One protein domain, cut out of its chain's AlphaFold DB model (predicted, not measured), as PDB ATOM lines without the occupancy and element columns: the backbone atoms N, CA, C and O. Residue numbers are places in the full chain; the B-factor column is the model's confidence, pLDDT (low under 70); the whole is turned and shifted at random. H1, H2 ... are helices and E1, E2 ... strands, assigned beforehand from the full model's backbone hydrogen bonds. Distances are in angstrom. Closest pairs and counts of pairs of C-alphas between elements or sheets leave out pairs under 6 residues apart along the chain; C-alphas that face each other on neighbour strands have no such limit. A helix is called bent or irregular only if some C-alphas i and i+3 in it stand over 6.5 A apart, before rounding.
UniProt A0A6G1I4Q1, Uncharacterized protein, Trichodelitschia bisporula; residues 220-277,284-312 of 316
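What this domain is: This is residues 220 to 277 and 284 to 312 of the 316 residues of an uncharacterized protein of Trichodelitschia bisporula (UniProt A0A6G1I4Q1). A loose cluster in which H1 lies along one side, with the short helices H2 and H3 and the small two-stranded hairpin of E1 and E2 together on the other side of it, E2 nearer to H1 than E1 is. H4 is set well off from this cluster, beyond a long stretch with no named element, residues 284 to 297, and its end, with the last printed residues, sticks out free as residues 305 to 312. The printed part has 87 residues, with four named helices and two named strands in the order H1, H2, E1, E2, H3, H4; the sheet is E1 - E2, antiparallel, and the class is mostly helix. The whole is loose, with a radius of gyration of the C-alphas of 15.7 A, and spans 43 by 28 by 23 A, only just elongated.

How they stand to each other: Start at the hairpin of E1, residues 256 to 260, and E2, residues 263 to 267, antiparallel at 139 degrees; N 258 and O 265 are 2.8 A apart and N 260 and O 263 2.9 A, both within hydrogen-bond range. Residues 238 to 239 make a short antiparallel pairing with residues 265 to 266 of E2. Look next at H1, residues 223 to 235: its closest C-alpha to E2 is that of Val 232, 6.2 A from that of Val 267. With residues 224 to 229 alone H1 touches H2, residues 244 to 251; the closest C-alphas, of Val 225 and Pro 245, are 5.0 A apart. They run the same way at a steep tilt of 67 degrees, only just short of about perpendicular. With residues 229 to 233 alone H1 touches H3, residues 271 to 277, at a steep tilt of 38 degrees, opposite ways; the closest C-alphas, of Leu 233 and Ala 274, are 6.1 A apart. H4, residues 298 to 310, touches no helix, and is apart from E1 and E2 too. In H1, H2 and H3 every O i to N i+4 pair is within hydrogen-bond range; in H4, 7 of 9 are.

Where its parts are: Find C-alpha 223 at (30.527, 12.461, 20.038); from there H1 runs 17.5 A to Asn 235. H2 is 10.3 A long, E1 and E2 are 12.1 A each, and H3 is 10.0 A. H4 runs 18.2 A from C-alpha 298 at (18.278, -4.222, 38.499) to C-alpha 310 at (18.119, -12.431, 22.233), and is only just irregular: C-alphas 300 and 303 are 6.6 A apart.

The domain as a whole: The two C-alphas farthest apart, of Arg 262 and Pro 296, are 46.0 A apart. Residues 278 to 283 are not printed, in the link from H3 to H4; C-alphas 277 and 284 are 8.8 A apart across the cut. Of the links printed whole, none is long. The mean pLDDT of the printed part is 77.8, with values under 70 at residues 259 to 263, 284 to 292 and 307 to 312.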
ATOM      1  N   VAL A 220      38.806  11.687  21.955       82.94
ATOM      2  CA  VAL A 220      38.104  10.420  22.274       82.94
ATOM      3  C   VAL A 220      36.684  10.691  22.780       82.94
ATOM      4  O   VAL A 220      35.787   9.885  22.552       82.94
ATOM      5  N   GLN A 221      36.477  11.823  23.460       80.25
ATOM      6  CA  GLN A 221      35.181  12.221  24.010       80.25
ATOM      7  C   GLN A 221      34.314  13.025  23.027       80.25
ATOM      8  O   GLN A 221      33.175  13.354  23.358       80.25
ATOM      9  N   GLU A 222      34.816  13.358  21.833       87.06
ATOM     10  CA  GLU A 222      33.990  13.996  20.805       87.06
ATOM     11  C   GLU A 222      32.905  13.011  20.351       87.06
ATOM     12  O   GLU A 222      33.251  11.895  19.953       87.06
ATOM     13  N   PRO A 223      31.611  13.393  20.348       87.25
ATOM     14  CA  PRO A 223      30.527  12.461  20.038       87.25
ATOM     15  C   PRO A 223      30.728  11.672  18.732       87.25
ATOM     16  O   PRO A 223      30.619  10.451  18.776       87.25
ATOM     17  N   PRO A 224      31.150  12.283  17.603       90.44
ATOM     18  CA  PRO A 224      31.367  11.534  16.364       90.44
ATOM     19  C   PRO A 224      32.488  10.484  16.445       90.44
ATOM     20  O   PRO A 224      32.426   9.463  15.766       90.44
ATOM     21  N   VAL A 225      33.527  10.732  17.246       90.56
ATOM     22  CA  VAL A 225      34.656   9.808  17.446       90.56
ATOM     23  C   VAL A 225      34.247   8.686  18.397       90.56
ATOM     24  O   VAL A 225      34.474   7.509  18.108       90.56
ATOM     25  N   ALA A 226      33.590   9.045  19.500       88.06
ATOM     26  CA  ALA A 226      33.025   8.100  20.450       88.06
ATOM     27  C   ALA A 226      32.041   7.139  19.767       88.06
ATOM     28  O   ALA A 226      32.141   5.932  19.971       88.06
ATOM     29  N   ASP A 227      31.158   7.645  18.903       89.38
ATOM     30  CA  ASP A 227      30.178   6.841  18.168       89.38
ATOM     31  C   ASP A 227      30.841   5.789  17.272       89.38
ATOM     32  O   ASP A 227      30.357   4.658  17.191       89.38
ATOM     33  N   VAL A 228      31.975   6.112  16.637       92.62
ATOM     34  CA  VAL A 228      32.754   5.140  15.852       92.62
ATOM     35  C   VAL A 228      33.295   4.031  16.751       92.62
ATOM     36  O   VAL A 228      33.082   2.855  16.461       92.62
ATOM     37  N   LEU A 229      33.957   4.387  17.854       91.75
ATOM     38  CA  LEU A 229      34.541   3.416  18.787       91.75
ATOM     39  C   LEU A 229      33.466   2.532  19.436       91.75
ATOM     40  O   LEU A 229      33.644   1.320  19.548       91.75
ATOM     41  N   LEU A 230      32.331   3.124  19.812       89.81
ATOM     42  CA  LEU A 230      31.155   2.415  20.308       89.81
ATOM     43  C   LEU A 230      30.592   1.467  19.252       89.81
ATOM     44  O   LEU A 230      30.294   0.318  19.561       89.81
ATOM     45  N   SER A 231      30.477   1.917  18.007       91.00
ATOM     46  CA  SER A 231      29.956   1.092  16.917       91.00
ATOM     47  C   SER A 231      30.847  -0.118  16.650       91.00
ATOM     48  O   SER A 231      30.324  -1.219  16.510       91.00
ATOM     49  N   VAL A 232      32.176   0.045  16.651       91.69
ATOM     50  CA  VAL A 232      33.111  -1.091  16.544       91.69
ATOM     51  C   VAL A 232      32.975  -2.018  17.752       91.69
ATOM     52  O   VAL A 232      32.966  -3.233  17.589       91.69
ATOM     53  N   LEU A 233      32.818  -1.472  18.961       90.06
ATOM     54  CA  LEU A 233      32.641  -2.280  20.165       90.06
ATOM     55  C   LEU A 233      31.356  -3.118  20.140       90.06
ATOM     56  O   LEU A 233      31.389  -4.285  20.522       90.06
ATOM     57  N   TYR A 234      30.234  -2.533  19.715       86.25
ATOM     58  CA  TYR A 234      28.936  -3.208  19.700       86.25
ATOM     59  C   TYR A 234      28.775  -4.159  18.517       86.25
ATOM     60  O   TYR A 234      28.252  -5.257  18.686       86.25
ATOM     61  N   ASN A 235      29.211  -3.744  17.327       87.38
ATOM     62  CA  ASN A 235      28.979  -4.490  16.090       87.38
ATOM     63  C   ASN A 235      30.167  -5.382  15.700       87.38
ATOM     64  O   ASN A 235      30.069  -6.147  14.746       87.38
ATOM     65  N   GLY A 236      31.306  -5.259  16.387       85.69
ATOM     66  CA  GLY A 236      32.573  -5.902  16.029       85.69
ATOM     67  C   GLY A 236      33.352  -5.157  14.940       85.69
ATOM     68  O   GLY A 236      34.584  -5.178  14.952       85.69
ATOM     69  N   SER A 237      32.662  -4.454  14.036       89.44
ATOM     70  CA  SER A 237      33.272  -3.648  12.975       89.44
ATOM     71  C   SER A 237      32.432  -2.426  12.590       89.44
ATOM     72  O   SER A 237      31.254  -2.299  12.935       89.44
ATOM     73  N   VAL A 238      33.046  -1.511  11.840       90.88
ATOM     74  CA  VAL A 238      32.356  -0.470  11.063       90.88
ATOM     75  C   VAL A 238      32.905  -0.446   9.646       90.88
ATOM     76  O   VAL A 238      34.083  -0.712   9.437       90.88
ATOM     77  N   LYS A 239      32.086  -0.079   8.659       88.94
ATOM     78  CA  LYS A 239      32.563   0.027   7.274       88.94
ATOM     79  C   LYS A 239      33.659   1.082   7.157       88.94
ATOM     80  O   LYS A 239      33.507   2.194   7.670       88.94
ATOM     81  N   GLN A 240      34.725   0.764   6.429       85.12
ATOM     82  CA  GLN A 240      35.738   1.756   6.095       85.12
ATOM     83  C   GLN A 240      35.128   2.811   5.157       85.12
ATOM     84  O   GLN A 240      34.514   2.487   4.143       85.12
ATOM     85  N   THR A 241      35.266   4.085   5.528       85.88
ATOM     86  CA  THR A 241      34.848   5.238   4.716       85.88
ATOM     87  C   THR A 241      35.847   6.384   4.885       85.88
ATOM     88  O   THR A 241      36.713   6.347   5.765       85.88
ATOM     89  N   ASP A 242      35.705   7.439   4.084       82.75
ATOM     90  CA  ASP A 242      36.518   8.658   4.193       82.75
ATOM     91  C   ASP A 242      35.978   9.666   5.223       82.75
ATOM     92  O   ASP A 242      36.446  10.801   5.298       82.75
ATOM     93  N   ALA A 243      35.000   9.265   6.046       87.44
ATOM     94  CA  ALA A 243      34.466  10.112   7.106       87.44
ATOM     95  C   ALA A 243      35.564  10.497   8.116       87.44
ATOM     96  O   ALA A 243      36.295   9.634   8.609       87.44
ATOM     97  N   GLU A 244      35.651  11.790   8.463       91.81
ATOM     98  CA  GLU A 244      36.712  12.326   9.333       91.81
ATOM     99  C   GLU A 244      36.873  11.563  10.659       91.81
ATOM    100  O   GLU A 244      38.016  11.227  10.967       91.81
ATOM    101  N   PRO A 245      35.802  11.182  11.389       92.06
ATOM    102  CA  PRO A 245      35.950  10.464  12.657       92.06
ATOM    103  C   PRO A 245      36.561   9.066  12.499       92.06
ATOM    104  O   PRO A 245      37.388   8.656  13.314       92.06
ATOM    105  N   ILE A 246      36.212   8.347  11.424       89.94
ATOM    106  CA  ILE A 246      36.792   7.030  11.112       89.94
ATOM    107  C   ILE A 246      38.263   7.196  10.742       89.94
ATOM    108  O   ILE A 246      39.125   6.502  11.277       89.94
ATOM    109  N   GLN A 247      38.564   8.162   9.877       86.50
ATOM    110  CA  GLN A 247      39.930   8.471   9.465       86.50
ATOM    111  C   GLN A 247      40.792   8.934  10.647       86.50
ATOM    112  O   GLN A 247      41.972   8.598  10.725       86.50
ATOM    113  N   TYR A 248      40.214   9.673  11.593       87.62
ATOM    114  CA  TYR A 248      40.887  10.068  12.821       87.62
ATOM    115  C   TYR A 248      41.206   8.853  13.698       87.62
ATOM    116  O   TYR A 248      42.377   8.647  14.011       87.62
ATOM    117  N   CYS A 249      40.215   8.011  14.016       89.00
ATOM    118  CA  CYS A 249      40.426   6.783  14.795       89.00
ATOM    119  C   CYS A 249      41.485   5.873  14.153       89.00
ATOM    120  O   CYS A 249      42.321   5.299  14.849       89.00
ATOM    121  N   PHE A 250      41.472   5.774  12.822       86.25
ATOM    122  CA  PHE A 250      42.445   5.007  12.053       86.25
ATOM    123  C   PHE A 250      43.865   5.579  12.169       86.25
ATOM    124  O   PHE A 250      44.806   4.842  12.455       86.25
ATOM    125  N   ARG A 251      44.040   6.902  12.019       83.06
ATOM    126  CA  ARG A 251      45.350   7.568  12.175       83.06
ATOM    127  C   ARG A 251      45.911   7.477  13.592       83.06
ATOM    128  O   ARG A 251      47.127   7.458  13.753       83.06
ATOM    129  N   GLN A 252      45.048   7.430  14.605       84.06
ATOM    130  CA  GLN A 252      45.466   7.219  15.994       84.06
ATOM    131  C   GLN A 252      45.799   5.749  16.307       84.06
ATOM    132  O   GLN A 252      46.233   5.439  17.415       84.06
ATOM    133  N   GLY A 253      45.594   4.837  15.350       83.06
ATOM    134  CA  GLY A 253      45.820   3.405  15.531       83.06
ATOM    135  C   GLY A 253      44.782   2.726  16.425       83.06
ATOM    136  O   GLY A 253      45.014   1.607  16.867       83.06
ATOM    137  N   TRP A 254      43.647   3.375  16.705       88.44
ATOM    138  CA  TRP A 254      42.602   2.804  17.565       88.44
ATOM    139  C   TRP A 254      41.758   1.767  16.839       88.44
ATOM    140  O   TRP A 254      41.217   0.866  17.472       88.44
ATOM    141  N   ILE A 255      41.644   1.905  15.519       88.62
ATOM    142  CA  ILE A 255      40.998   0.950  14.621       88.62
ATOM    143  C   ILE A 255      41.942   0.654  13.456       88.62
ATOM    144  O   ILE A 255      42.726   1.513  13.052       88.62
ATOM    145  N   GLN A 256      41.851  -0.546  12.896       85.25
ATOM    146  CA  GLN A 256      42.592  -0.956  11.705       85.25
ATOM    147  C   GLN A 256      41.645  -1.494  10.642       85.25
ATOM    148  O   GLN A 256      40.561  -1.968  10.966       85.25
ATOM    149  N   VAL A 257      42.073  -1.445   9.383       81.81
ATOM    150  CA  VAL A 257      41.316  -2.021   8.270       81.81
ATOM    151  C   VAL A 257      41.678  -3.493   8.120       81.81
ATOM    152  O   VAL A 257      42.847  -3.832   7.917       81.81
ATOM    153  N   GLU A 258      40.669  -4.351   8.164       77.44
ATOM    154  CA  GLU A 258      40.764  -5.757   7.796       77.44
ATOM    155  C   GLU A 258      39.890  -6.040   6.573       77.44
ATOM    156  O   GLU A 258      38.788  -5.512   6.422       77.44
ATOM    157  N   GLU A 259      40.408  -6.867   5.664       69.19
ATOM    158  CA  GLU A 259      39.632  -7.357   4.529       69.19
ATOM    159  C   GLU A 259      38.824  -8.571   4.985       69.19
ATOM    160  O   GLU A 259      39.349  -9.680   5.090       69.19
ATOM    161  N   VAL A 260      37.535  -8.362   5.241       58.84
ATOM    162  CA  VAL A 260      36.586  -9.424   5.580       58.84
ATOM    163  C   VAL A 260      35.662  -9.612   4.380       58.84
ATOM    164  O   VAL A 260      34.950  -8.698   3.977       58.84
ATOM    165  N   ASN A 261      35.679 -10.794   3.758       54.47
ATOM    166  CA  ASN A 261      34.813 -11.119   2.611       54.47
ATOM    167  C   ASN A 261      34.900 -10.124   1.430       54.47
ATOM    168  O   ASN A 261      33.896  -9.851   0.774       54.47
ATOM    169  N   ARG A 262      36.100  -9.599   1.131       56.47
ATOM    170  CA  ARG A 262      36.348  -8.562   0.097       56.47
ATOM    171  C   ARG A 262      35.724  -7.193   0.397       56.47
ATOM    172  O   ARG A 262      35.709  -6.332  -0.482       56.47
ATOM    173  N   MET A 263      35.223  -6.983   1.611       60.72
ATOM    174  CA  MET A 263      34.862  -5.670   2.132       60.72
ATOM    175  C   MET A 263      35.934  -5.219   3.124       60.72
ATOM    176  O   MET A 263      36.447  -6.016   3.908       60.72
ATOM    177  N   SER A 264      36.294  -3.942   3.048       78.25
ATOM    178  CA  SER A 264      37.233  -3.322   3.978       78.25
ATOM    179  C   SER A 264      36.454  -2.795   5.173       78.25
ATOM    180  O   SER A 264      35.768  -1.775   5.074       78.25
ATOM    181  N   ASP A 265      36.570  -3.491   6.294       86.56
ATOM    182  CA  ASP A 265      35.935  -3.119   7.549       86.56
ATOM    183  C   ASP A 265      36.999  -2.657   8.544       86.56
ATOM    184  O   ASP A 265      38.120  -3.165   8.584       86.56
ATOM    185  N   CYS A 266      36.652  -1.663   9.350       88.19
ATOM    186  CA  CYS A 266      37.468  -1.197  10.453       88.19
ATOM    187  C   CYS A 266      37.117  -1.971  11.727       88.19
ATOM    188  O   CYS A 266      35.960  -1.977  12.153       88.19
ATOM    189  N   VAL A 267      38.125  -2.563  12.361       89.56
ATOM    190  CA  VAL A 267      38.018  -3.346  13.601       89.56
ATOM    191  C   VAL A 267      39.018  -2.852  14.644       89.56
ATOM    192  O   VAL A 267      39.956  -2.117  14.324       89.56
ATOM    193  N   PHE A 268      38.854  -3.264  15.902       88.94
ATOM    194  CA  PHE A 268      39.883  -3.034  16.914       88.94
ATOM    195  C   PHE A 268      41.132  -3.881  16.634       88.94
ATOM    196  O   PHE A 268      40.998  -5.089  16.450       88.94
ATOM    197  N   PRO A 269      42.353  -3.312  16.697       83.94
ATOM    198  CA  PRO A 269      43.572  -4.087  16.464       83.94
ATOM    199  C   PRO A 269      43.826  -5.169  17.518       83.94
ATOM    200  O   PRO A 269      44.449  -6.186  17.236       83.94
ATOM    201  N   LEU A 270      43.374  -4.933  18.754       84.25
ATOM    202  CA  LEU A 270      43.527  -5.840  19.895       84.25
ATOM    203  C   LEU A 270      42.283  -5.789  20.778       84.25
ATOM    204  O   LEU A 270      41.693  -4.715  20.922       84.25
ATOM    205  N   LYS A 271      41.994  -6.885  21.498       84.06
ATOM    206  CA  LYS A 271      41.004  -6.901  22.595       84.06
ATOM    207  C   LYS A 271      41.270  -5.792  23.616       84.06
ATOM    208  O   LYS A 271      40.333  -5.190  24.130       84.06
ATOM    209  N   LEU A 272      42.541  -5.447  23.830       83.00
ATOM    210  CA  LEU A 272      42.936  -4.324  24.674       83.00
ATOM    211  C   LEU A 272      42.274  -2.988  24.282       83.00
ATOM    212  O   LEU A 272      41.890  -2.234  25.172       83.00
ATOM    213  N   HIS A 273      42.091  -2.695  22.989       87.06
ATOM    214  CA  HIS A 273      41.418  -1.462  22.553       87.06
ATOM    215  C   HIS A 273      39.950  -1.469  22.977       87.06
ATOM    216  O   HIS A 273      39.480  -0.481  23.534       87.06
ATOM    217  N   ALA A 274      39.257  -2.601  22.804       87.00
ATOM    218  CA  ALA A 274      37.890  -2.768  23.285       87.00
ATOM    219  C   ALA A 274      37.797  -2.574  24.806       87.00
ATOM    220  O   ALA A 274      36.900  -1.873  25.261       87.00
ATOM    221  N   CYS A 275      38.745  -3.105  25.589       83.12
ATOM    222  CA  CYS A 275      38.789  -2.884  27.038       83.12
ATOM    223  C   CYS A 275      38.982  -1.404  27.403       83.12
ATOM    224  O   CYS A 275      38.313  -0.904  28.304       83.12
ATOM    225  N   PHE A 276      39.865  -0.686  26.696       83.12
ATOM    226  CA  PHE A 276      40.058   0.753  26.903       83.12
ATOM    227  C   PHE A 276      38.812   1.553  26.543       83.12
ATOM    228  O   PHE A 276      38.432   2.427  27.314       83.12
ATOM    229  N   VAL A 277      38.145   1.228  25.433       84.44
ATOM    230  CA  VAL A 277      36.870   1.857  25.075       84.44
ATOM    231  C   VAL A 277      35.822   1.538  26.135       84.44
ATOM    232  O   VAL A 277      35.228   2.466  26.649       84.44
ATOM    233  N   ILE A 284      33.246   8.686  28.898       57.62
ATOM    234  CA  ILE A 284      32.871   9.249  27.587       57.62
ATOM    235  C   ILE A 284      31.374   9.501  27.538       57.62
ATOM    236  O   ILE A 284      30.952  10.602  27.192       57.62
ATOM    237  N   LEU A 285      30.561   8.507  27.914       58.00
ATOM    238  CA  LEU A 285      29.109   8.649  27.874       58.00
ATOM    239  C   LEU A 285      28.596   9.629  28.922       58.00
ATOM    240  O   LEU A 285      27.394   9.887  28.906       58.00
ATOM    241  N   LYS A 286      29.476  10.155  29.805       55.00
ATOM    242  CA  LYS A 286      29.139  10.994  30.963       55.00
ATOM    243  C   LYS A 286      27.754  10.606  31.439       55.00
ATOM    244  O   LYS A 286      26.857  11.444  31.351       55.00
ATOM    245  N   PHE A 287      27.541   9.331  31.788       49.75
ATOM    246  CA  PHE A 287      26.224   8.921  32.250       49.75
ATOM    247  C   PHE A 287      25.918   9.841  33.428       49.75
ATOM    248  O   PHE A 287      26.451   9.676  34.525       49.75
ATOM    249  N   SER A 288      25.093  10.861  33.174       47.50
ATOM    250  CA  SER A 288      24.248  11.466  34.172       47.50
ATOM    251  C   SER A 288      23.593  10.254  34.779       47.50
ATOM    252  O   SER A 288      22.930   9.545  34.024       47.50
ATOM    253  N   THR A 289      23.971   9.950  36.023       56.03
ATOM    254  CA  THR A 289      23.372   8.972  36.936       56.03
ATOM    255  C   THR A 289      22.511   7.931  36.241       56.03
ATOM    256  O   THR A 289      21.480   8.296  35.676       56.03
ATOM    257  N   PHE A 290      22.917   6.658  36.327       59.38
ATOM    258  CA  PHE A 290      22.128   5.503  35.892       59.38
ATOM    259  C   PHE A 290      20.624   5.827  35.917       59.38
ATOM    260  O   PHE A 290      20.170   6.295  36.959       59.38
ATOM    261  N   PRO A 291      19.893   5.728  34.787       67.56
ATOM    262  CA  PRO A 291      18.610   6.402  34.635       67.56
ATOM    263  C   PRO A 291      17.558   5.718  35.507       67.56
ATOM    264  O   PRO A 291      16.763   4.910  35.035       67.56
ATOM    265  N   ASP A 292      17.560   6.066  36.791       67.81
ATOM    266  CA  ASP A 292      16.730   5.491  37.843       67.81
ATOM    267  C   ASP A 292      15.245   5.674  37.515       67.81
ATOM    268  O   ASP A 292      14.407   4.857  37.884       67.81
ATOM    269  N   SER A 293      14.921   6.721  36.749       74.69
ATOM    270  CA  SER A 293      13.583   6.964  36.212       74.69
ATOM    271  C   SER A 293      13.134   5.915  35.189       74.69
ATOM    272  O   SER A 293      11.942   5.627  35.107       74.69
ATOM    273  N   LEU A 294      14.059   5.338  34.416       70.06
ATOM    274  CA  LEU A 294      13.784   4.308  33.410       70.06
ATOM    275  C   LEU A 294      13.964   2.896  33.972       70.06
ATOM    276  O   LEU A 294      13.224   1.984  33.605       70.06
ATOM    277  N   TYR A 295      14.926   2.719  34.876       80.94
ATOM    278  CA  TYR A 295      15.296   1.425  35.433       80.94
ATOM    279  C   TYR A 295      15.457   1.511  36.953       80.94
ATOM    280  O   TYR A 295      16.558   1.375  37.462       80.94
ATOM    281  N   PRO A 296      14.373   1.664  37.722       77.56
ATOM    282  CA  PRO A 296      14.451   1.932  39.164       77.56
ATOM    283  C   PRO A 296      15.082   0.804  39.998       77.56
ATOM    284  O   PRO A 296      15.283   0.947  41.201       77.56
ATOM    285  N   ASN A 297      15.343  -0.359  39.401       79.38
ATOM    286  CA  ASN A 297      16.067  -1.458  40.023       79.38
ATOM    287  C   ASN A 297      16.662  -2.391  38.957       79.38
ATOM    288  O   ASN A 297      16.228  -2.412  37.807       79.38
ATOM    289  N   VAL A 298      17.608  -3.240  39.372       73.00
ATOM    290  CA  VAL A 298      18.278  -4.222  38.499       73.00
ATOM    291  C   VAL A 298      17.276  -5.130  37.770       73.00
ATOM    292  O   VAL A 298      17.484  -5.455  36.603       73.00
ATOM    293  N   LYS A 299      16.146  -5.493  38.399       78.69
ATOM    294  CA  LYS A 299      15.121  -6.333  37.753       78.69
ATOM    295  C   LYS A 299      14.451  -5.638  36.565       78.69
ATOM    296  O   LYS A 299      14.043  -6.331  35.642       78.69
ATOM    297  N   ALA A 300      14.364  -4.308  36.561       76.44
ATOM    298  CA  ALA A 300      13.813  -3.538  35.447       76.44
ATOM    299  C   ALA A 300      14.741  -3.521  34.215       76.44
ATOM    300  O   ALA A 300      14.269  -3.350  33.094       76.44
ATOM    301  N   ILE A 301      16.045  -3.749  34.408       78.44
ATOM    302  CA  ILE A 301      17.043  -3.802  33.331       78.44
ATOM    303  C   ILE A 301      17.038  -5.166  32.629       78.44
ATOM    304  O   ILE A 301      17.194  -5.242  31.410       78.44
ATOM    305  N   ILE A 302      16.867  -6.250  33.395       71.38
ATOM    306  CA  ILE A 302      17.010  -7.633  32.909       71.38
ATOM    307  C   ILE A 302      16.189  -7.900  31.632       71.38
ATOM    308  O   ILE A 302      16.769  -8.412  30.677       71.38
ATOM    309  N   PRO A 303      14.899  -7.518  31.530       71.12
ATOM    310  CA  PRO A 303      14.116  -7.746  30.316       71.12
ATOM    311  C   PRO A 303      14.663  -7.011  29.088       71.12
ATOM    312  O   PRO A 303      14.574  -7.532  27.981       71.12
ATOM    313  N   VAL A 304      15.241  -5.818  29.266       72.31
ATOM    314  CA  VAL A 304      15.821  -5.020  28.173       72.31
ATOM    315  C   VAL A 304      17.129  -5.640  27.693       72.31
ATOM    316  O   VAL A 304      17.320  -5.792  26.488       72.31
ATOM    317  N   ILE A 305      17.990  -6.065  28.624       70.56
ATOM    318  CA  ILE A 305      19.222  -6.794  28.299       70.56
ATOM    319  C   ILE A 305      18.882  -8.092  27.572       70.56
ATOM    320  O   ILE A 305      19.412  -8.338  26.491       70.56
ATOM    321  N   VAL A 306      17.964  -8.895  28.120       70.00
ATOM    322  CA  VAL A 306      17.548 -10.160  27.505       70.00
ATOM    323  C   VAL A 306      16.975  -9.905  26.117       70.00
ATOM    324  O   VAL A 306      17.388 -10.572  25.178       70.00
ATOM    325  N   LYS A 307      16.101  -8.909  25.935       67.31
ATOM    326  CA  LYS A 307      15.530  -8.576  24.622       67.31
ATOM    327  C   LYS A 307      16.600  -8.193  23.592       67.31
ATOM    328  O   LYS A 307      16.547  -8.700  22.477       67.31
ATOM    329  N   ASN A 308      17.571  -7.360  23.968       56.59
ATOM    330  CA  ASN A 308      18.633  -6.903  23.064       56.59
ATOM    331  C   ASN A 308      19.693  -7.979  22.782       56.59
ATOM    332  O   ASN A 308      20.250  -8.018  21.688       56.59
ATOM    333  N   MET A 309      19.957  -8.878  23.733       49.41
ATOM    334  CA  MET A 309      20.859 -10.013  23.514       49.41
ATOM    335  C   MET A 309      20.183 -11.160  22.743       49.41
ATOM    336  O   MET A 309      20.831 -11.835  21.949       49.41
ATOM    337  N   SER A 310      18.871 -11.359  22.910       48.75
ATOM    338  CA  SER A 310      18.119 -12.431  22.233       48.75
ATOM    339  C   SER A 310      17.921 -12.172  20.737       48.75
ATOM    340  O   SER A 310      17.809 -13.119  19.963       48.75
ATOM    341  N   SER A 311      17.918 -10.910  20.296       45.81
ATOM    342  CA  SER A 311      17.844 -10.567  18.867       45.81
ATOM    343  C   SER A 311      19.068 -11.024  18.061       45.81
ATOM    344  O   SER A 311      18.940 -11.259  16.862       45.81
ATOM    345  N   GLY A 312      20.226 -11.220  18.707       38.84
ATOM    346  CA  GLY A 312      21.422 -11.784  18.067       38.84
ATOM    347  C   GLY A 312      21.391 -13.309  17.905       38.84
ATOM    348  O   GLY A 312      22.157 -13.849  17.118       38.84
TER     349      GLY A 312